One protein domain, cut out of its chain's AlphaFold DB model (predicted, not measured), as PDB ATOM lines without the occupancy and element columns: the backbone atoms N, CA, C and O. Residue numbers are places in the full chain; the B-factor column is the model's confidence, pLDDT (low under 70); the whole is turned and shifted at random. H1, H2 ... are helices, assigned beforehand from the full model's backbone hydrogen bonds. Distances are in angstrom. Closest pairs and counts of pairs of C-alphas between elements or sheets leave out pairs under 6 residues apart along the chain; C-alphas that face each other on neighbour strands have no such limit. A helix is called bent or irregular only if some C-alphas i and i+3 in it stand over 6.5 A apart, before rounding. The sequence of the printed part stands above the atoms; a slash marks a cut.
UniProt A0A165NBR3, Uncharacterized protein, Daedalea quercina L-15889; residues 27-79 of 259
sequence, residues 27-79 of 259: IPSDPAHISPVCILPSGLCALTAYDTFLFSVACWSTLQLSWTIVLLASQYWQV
ATOM      1  N   ILE A  27     272.005 358.829 162.817       59.59
ATOM      2  CA  ILE A  27     271.258 357.719 163.405       59.59
ATOM      3  C   ILE A  27     270.756 356.867 162.232       59.59
ATOM      4  O   ILE A  27     269.967 357.377 161.424       59.59
ATOM      5  N   PRO A  28     271.169 355.590 162.111       56.03
ATOM      6  CA  PRO A  28     270.699 354.730 161.037       56.03
ATOM      7  C   PRO A  28     269.176 354.621 161.121       56.03
ATOM      8  O   PRO A  28     268.619 354.097 162.082       56.03
ATOM      9  N   SER A  29     268.498 355.178 160.124       55.25
ATOM     10  CA  SER A  29     267.034 355.263 160.032       55.25
ATOM     11  C   SER A  29     266.445 354.086 159.245       55.25
ATOM     12  O   SER A  29     265.285 354.129 158.841       55.25
ATOM     13  N   ASP A  30     267.248 353.042 159.012       56.47
ATOM     14  CA  ASP A  30     266.893 351.912 158.162       56.47
ATOM     15  C   ASP A  30     265.896 350.976 158.885       56.47
ATOM     16  O   ASP A  30     266.241 350.359 159.904       56.47
ATOM     17  N   PRO A  31     264.644 350.854 158.403       55.75
ATOM     18  CA  PRO A  31     263.595 350.075 159.059       55.75
ATOM     19  C   PRO A  31     263.849 348.561 159.091       55.75
ATOM     20  O   PRO A  31     263.118 347.847 159.772       55.75
ATOM     21  N   ALA A  32     264.885 348.056 158.410       54.81
ATOM     22  CA  ALA A  32     265.251 346.638 158.414       54.81
ATOM     23  C   ALA A  32     265.814 346.129 159.761       54.81
ATOM     24  O   ALA A  32     265.784 344.927 160.018       54.81
ATOM     25  N   HIS A  33     266.284 347.026 160.638       51.78
ATOM     26  CA  HIS A  33     266.824 346.690 161.968       51.78
ATOM     27  C   HIS A  33     265.882 347.055 163.130       51.78
ATOM     28  O   HIS A  33     266.214 346.845 164.299       51.78
ATOM     29  N   ILE A  34     264.691 347.584 162.830       55.47
ATOM     30  CA  ILE A  34     263.709 347.991 163.835       55.47
ATOM     31  C   ILE A  34     262.881 346.765 164.228       55.47
ATOM     32  O   ILE A  34     262.024 346.303 163.478       55.47
ATOM     33  N   SER A  35     263.130 346.230 165.426       51.88
ATOM     34  CA  SER A  35     262.285 345.168 165.979       51.88
ATOM     35  C   SER A  35     260.833 345.665 166.111       51.88
ATOM     36  O   SER A  35     260.602 346.696 166.749       51.88
ATOM     37  N   PRO A  36     259.832 344.934 165.583       54.94
ATOM     38  CA  PRO A  36     258.431 345.372 165.478       54.94
ATOM     39  C   PRO A  36     257.671 345.472 166.820       54.94
ATOM     40  O   PRO A  36     256.449 345.579 166.831       54.94
ATOM     41  N   VAL A  37     258.371 345.428 167.959       58.78
ATOM     42  CA  VAL A  37     257.796 345.328 169.317       58.78
ATOM     43  C   VAL A  37     258.194 346.516 170.213       58.78
ATOM     44  O   VAL A  37     257.969 346.510 171.421       58.78
ATOM     45  N   CYS A  38     258.779 347.579 169.659       65.69
ATOM     46  CA  CYS A  38     259.067 348.782 170.441       65.69
ATOM     47  C   CYS A  38     257.793 349.557 170.796       65.69
ATOM     48  O   CYS A  38     257.155 350.158 169.938       65.69
ATOM     49  N   ILE A  39     257.489 349.627 172.092       70.62
ATOM     50  CA  ILE A  39     256.435 350.477 172.680       70.62
ATOM     51  C   ILE A  39     256.888 351.958 172.777       70.62
ATOM     52  O   ILE A  39     256.107 352.841 173.124       70.62
ATOM     53  N   LEU A  40     258.158 352.250 172.470       67.75
ATOM     54  CA  LEU A  40     258.763 353.583 172.563       67.75
ATOM     55  C   LEU A  40     258.651 354.384 171.244       67.75
ATOM     56  O   LEU A  40     258.567 353.786 170.173       67.75
ATOM     57  N   PRO A  41     258.720 355.735 171.300       77.38
ATOM     58  CA  PRO A  41     258.793 356.603 170.123       77.38
ATOM     59  C   PRO A  41     259.874 356.164 169.123       77.38
ATOM     60  O   PRO A  41     260.960 355.743 169.528       77.38
ATOM     61  N   SER A  42     259.603 356.319 167.824       69.56
ATOM     62  CA  SER A  42     260.430 355.809 166.713       69.56
ATOM     63  C   SER A  42     261.923 356.144 166.827       69.56
ATOM     64  O   SER A  42     262.760 355.275 166.593       69.56
ATOM     65  N   GLY A  43     262.266 357.357 167.268       69.44
ATOM     66  CA  GLY A  43     263.660 357.765 167.477       69.44
ATOM     67  C   GLY A  43     264.372 357.011 168.606       69.44
ATOM     68  O   GLY A  43     265.540 356.665 168.469       69.44
ATOM     69  N   LEU A  44     263.672 356.693 169.701       69.38
ATOM     70  CA  LEU A  44     264.242 355.935 170.821       69.38
ATOM     71  C   LEU A  44     264.350 354.445 170.502       69.38
ATOM     72  O   LEU A  44     265.288 353.792 170.959       69.38
ATOM     73  N   CYS A  45     263.427 353.910 169.698       73.19
ATOM     74  CA  CYS A  45     263.516 352.528 169.247       73.19
ATOM     75  C   CYS A  45     264.721 352.304 168.325       73.19
ATOM     76  O   CYS A  45     265.459 351.347 168.534       73.19
ATOM     77  N   ALA A  46     264.967 353.204 167.366       70.50
ATOM     78  CA  ALA A  46     266.141 353.128 166.495       70.50
ATOM     79  C   ALA A  46     267.455 353.216 167.296       70.50
ATOM     80  O   ALA A  46     268.374 352.432 167.074       70.50
ATOM     81  N   LEU A  47     267.512 354.107 168.294       72.69
ATOM     82  CA  LEU A  47     268.683 354.266 169.164       72.69
ATOM     83  C   LEU A  47     268.947 353.031 170.036       72.69
ATOM     84  O   LEU A  47     270.085 352.590 170.176       72.69
ATOM     85  N   THR A  48     267.884 352.460 170.605       76.44
ATOM     86  CA  THR A  48     267.974 351.273 171.464       76.44
ATOM     87  C   THR A  48     268.289 350.020 170.645       76.44
ATOM     88  O   THR A  48     269.014 349.154 171.122       76.44
ATOM     89  N   ALA A  49     267.789 349.925 169.408       75.19
ATOM     90  CA  ALA A  49     268.094 348.828 168.489       75.19
ATOM     91  C   ALA A  49     269.558 348.837 168.019       75.19
ATOM     92  O   ALA A  49     270.105 347.770 167.743       75.19
ATOM     93  N   TYR A  50     270.190 350.013 167.955       76.81
ATOM     94  CA  TYR A  50     271.605 350.148 167.610       76.81
ATOM     95  C   TYR A  50     272.526 349.725 168.765       76.81
ATOM     96  O   TYR A  50     273.377 348.859 168.579       76.81
ATOM     97  N   ASP A  51     272.345 350.297 169.964       80.12
ATOM     98  CA  ASP A  51     273.144 349.940 171.143       80.12
ATOM     99  C   ASP A  51     272.356 350.117 172.456       80.12
ATOM    100  O   ASP A  51     272.261 351.201 173.045       80.12
ATOM    101  N   THR A  52     271.790 349.007 172.938       81.75
ATOM    102  CA  THR A  52     271.041 348.954 174.206       81.75
ATOM    103  C   THR A  52     271.909 349.265 175.428       81.75
ATOM    104  O   THR A  52     271.413 349.833 176.406       81.75
ATOM    105  N   PHE A  53     273.195 348.911 175.390       83.88
ATOM    106  CA  PHE A  53     274.105 349.065 176.518       83.88
ATOM    107  C   PHE A  53     274.470 350.535 176.710       83.88
ATOM    108  O   PHE A  53     274.312 351.062 177.813       83.88
ATOM    109  N   LEU A  54     274.862 351.228 175.637       83.56
ATOM    110  CA  LEU A  54     275.137 352.666 175.684       83.56
ATOM    111  C   LEU A  54     273.899 353.465 176.093       83.56
ATOM    112  O   LEU A  54     274.005 354.376 176.914       83.56
ATOM    113  N   PHE A  55     272.716 353.096 175.590       82.31
ATOM    114  CA  PHE A  55     271.465 353.742 175.985       82.31
ATOM    115  C   PHE A  55     271.152 353.544 177.478       82.31
ATOM    116  O   PHE A  55     270.790 354.499 178.171       82.31
ATOM    117  N   SER A  56     271.336 352.329 178.004       85.44
ATOM    118  CA  SER A  56     271.151 352.035 179.430       85.44
ATOM    119  C   SER A  56     272.132 352.821 180.304       85.44
ATOM    120  O   SER A  56     271.720 353.451 181.280       85.44
ATOM    121  N   VAL A  57     273.413 352.866 179.924       90.00
ATOM    122  CA  VAL A  57     274.448 353.629 180.637       90.00
ATOM    123  C   VAL A  57     274.170 355.133 180.576       90.00
ATOM    124  O   VAL A  57     274.326 355.817 181.585       90.00
ATOM    125  N   ALA A  58     273.692 355.663 179.447       86.25
ATOM    126  CA  ALA A  58     273.294 357.064 179.324       86.25
ATOM    127  C   ALA A  58     272.112 357.399 180.252       86.25
ATOM    128  O   ALA A  58     272.191 358.341 181.047       86.25
ATOM    129  N   CYS A  59     271.052 356.586 180.241       85.88
ATOM    130  CA  CYS A  59     269.921 356.727 181.162       85.88
ATOM    131  C   CYS A  59     270.363 356.630 182.631       85.88
ATOM    132  O   CYS A  59     269.975 357.450 183.461       85.88
ATOM    133  N   TRP A  60     271.235 355.680 182.964       90.38
ATOM    134  CA  TRP A  60     271.768 355.538 184.314       90.38
ATOM    135  C   TRP A  60     272.618 356.744 184.727       90.38
ATOM    136  O   TRP A  60     272.443 357.290 185.813       90.38
ATOM    137  N   SER A  61     273.504 357.214 183.851       91.12
ATOM    138  CA  SER A  61     274.369 358.361 184.125       91.12
ATOM    139  C   SER A  61     273.584 359.658 184.318       91.12
ATOM    140  O   SER A  61     273.924 360.428 185.207       91.12
ATOM    141  N   THR A  62     272.502 359.886 183.566       82.50
ATOM    142  CA  THR A  62     271.631 361.065 183.733       82.50
ATOM    143  C   THR A  62     270.851 361.017 185.044       82.50
ATOM    144  O   THR A  62     270.705 362.043 185.711       82.50
ATOM    145  N   LEU A  63     270.431 359.827 185.485       84.75
ATOM    146  CA  LEU A  63     269.854 359.637 186.817       84.75
ATOM    147  C   LEU A  63     270.885 359.926 187.916       84.75
ATOM    148  O   LEU A  63     270.593 360.675 188.846       84.75
ATOM    149  N   GLN A  64     272.116 359.435 187.772       89.62
ATOM    150  CA  GLN A  64     273.199 359.740 188.713       89.62
ATOM    151  C   GLN A  64     273.557 361.236 188.721       89.62
ATOM    152  O   GLN A  64     273.756 361.837 189.778       89.62
ATOM    153  N   LEU A  65     273.586 361.879 187.552       84.06
ATOM    154  CA  LEU A  65     273.834 363.314 187.418       84.06
ATOM    155  C   LEU A  65     272.721 364.141 188.052       84.06
ATOM    156  O   LEU A  65     273.003 365.085 188.780       84.06
ATOM    157  N   SER A  66     271.457 363.777 187.844       84.69
ATOM    158  CA  SER A  66     270.346 364.502 188.470       84.69
ATOM    159  C   SER A  66     270.404 364.406 189.998       84.69
ATOM    160  O   SER A  66     270.298 365.428 190.676       84.69
ATOM    161  N   TRP A  67     270.692 363.221 190.545       84.06
ATOM    162  CA  TRP A  67     270.896 363.030 191.981       84.06
ATOM    163  C   TRP A  67     272.071 363.854 192.527       84.06
ATOM    164  O   TRP A  67     271.942 364.553 193.533       84.06
ATOM    165  N   THR A  68     273.219 363.828 191.850       85.19
ATOM    166  CA  THR A  68     274.400 364.597 192.271       85.19
ATOM    167  C   THR A  68     274.191 366.107 192.155       85.19
ATOM    168  O   THR A  68     274.660 366.835 193.027       85.19
ATOM    169  N   ILE A  69     273.437 366.593 191.162       78.69
ATOM    170  CA  ILE A  69     273.039 368.005 191.054       78.69
ATOM    171  C   ILE A  69     272.164 368.410 192.240       78.69
ATOM    172  O   ILE A  69     272.382 369.475 192.814       78.69
ATOM    173  N   VAL A  70     271.212 367.566 192.651       73.38
ATOM    174  CA  VAL A  70     270.383 367.827 193.842       73.38
ATOM    175  C   VAL A  70     271.251 367.902 195.098       73.38
ATOM    176  O   VAL A  70     271.115 368.844 195.883       73.38
ATOM    177  N   LEU A  71     272.193 366.969 195.270       78.69
ATOM    178  CA  LEU A  71     273.128 367.005 196.396       78.69
ATOM    179  C   LEU A  71     273.990 368.269 196.363       78.69
ATOM    180  O   LEU A  71     274.069 368.979 197.363       78.69
ATOM    181  N   LEU A  72     274.566 368.612 195.216       75.75
ATOM    182  CA  LEU A  72     275.376 369.816 195.054       75.75
ATOM    183  C   LEU A  72     274.567 371.082 195.353       75.75
ATOM    184  O   LEU A  72     275.046 371.943 196.085       75.75
ATOM    185  N   ALA A  73     273.331 371.177 194.861       71.50
ATOM    186  CA  ALA A  73     272.441 372.302 195.132       71.50
ATOM    187  C   ALA A  73     272.100 372.413 196.625       71.50
ATOM    188  O   ALA A  73     272.088 373.518 197.167       71.50
ATOM    189  N   SER A  74     271.887 371.286 197.311       69.88
ATOM    190  CA  SER A  74     271.615 371.272 198.754       69.88
ATOM    191  C   SER A  74     272.809 371.767 199.575       69.88
ATOM    192  O   SER A  74     272.632 372.534 200.523       69.88
ATOM    193  N   GLN A  75     274.028 371.402 199.174       69.44
ATOM    194  CA  GLN A  75     275.258 371.840 199.828       69.44
ATOM    195  C   GLN A  75     275.563 373.304 199.495       69.44
ATOM    196  O   GLN A  75     275.901 374.083 200.380       69.44
ATOM    197  N   TYR A  76     275.362 373.714 198.242       66.88
ATOM    198  CA  TYR A  76     275.495 375.105 197.816       66.88
ATOM    199  C   TYR A  76     274.511 376.017 198.552       66.88
ATOM    200  O   TYR A  76     274.877 377.109 198.976       66.88
ATOM    201  N   TRP A  77     273.277 375.558 198.769       66.38
ATOM    202  CA  TRP A  77     272.277 376.289 199.542       66.38
ATOM    203  C   TRP A  77     272.666 376.443 201.018       66.38
ATOM    204  O   TRP A  77     272.447 377.503 201.602       66.38
ATOM    205  N   GLN A  78     273.280 375.417 201.616       66.56
ATOM    206  CA  GLN A  78     273.821 375.500 202.979       66.56
ATOM    207  C   GLN A  78     274.978 376.506 203.066       66.56
ATOM    208  O   GLN A  78     275.002 377.335 203.975       66.56
ATOM    209  N   VAL A  79     275.888 376.504 202.085       66.50
ATOM    210  CA  VAL A  79     276.981 377.489 201.979       66.50
ATOM    211  C   VAL A  79     276.432 378.907 201.789       66.50
ATOM    212  O   VAL A  79     276.881 379.843 202.444       66.50
TER     213      VAL A  79
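AT A GLANCE: This is residues 27 to 79 of the 259 residues of an uncharacterized protein of Daedalea quercina L-15889 (UniProt A0A165NBR3). One long helix, H2, sticks out with residues 57 to 79 as an arm from a small head, which holds the short helix H1 and the loop of residues 27 to 41. H1 and H2 meet near their shared link in an L-shaped corner, and the arm makes most of the length. The printed part has 53 residues, with two named helices in the order H1, H2 and no named strand; the class is all helix. The whole is extended, with a radius of gyration of the C-alphas of 16.7 A and spans of 55 by 17 by 16 A.

IN THESE COORDINATES: The printed part begins at Ile 27, C-alpha at (271.258, 357.719, 163.405), and residues 27 to 41 hold no named element. H1 follows, residues 42 to 50, beginning at C-alpha 42 at (260.430, 355.809, 166.713). H2 is residues 52 to 79, 40.3 A from first to last C-alpha, and ends at C-alpha 79 at (276.981, 377.489, 201.979). Neither helix is bent or irregular.

HOW THE PARTS SIT: A tight link of one residue, Asp 51, joins H1 to H2. The two helices are close but not clearly touching, with 2 pairs of C-alphas within 8 A; the closest C-alphas are those of Thr 48 and Phe 55, 6.2 A apart. Their lines stand about perpendicular at 70.3 degrees, only just. In H1 and H2 every O i to N i+4 pair is within hydrogen-bond range.

THE WHOLE: The two C-alphas farthest apart are those of Ala 32 and Val 79, at 54.7 A. Residues 57 to 79 of H2 stand free; the body without them spans 21 by 19 by 12 A. The printed part has no cut. The mean pLDDT of the printed part is 72.9, and it is under 70 at residues 27 to 38, 40, 42 to 44 and 74 to 79.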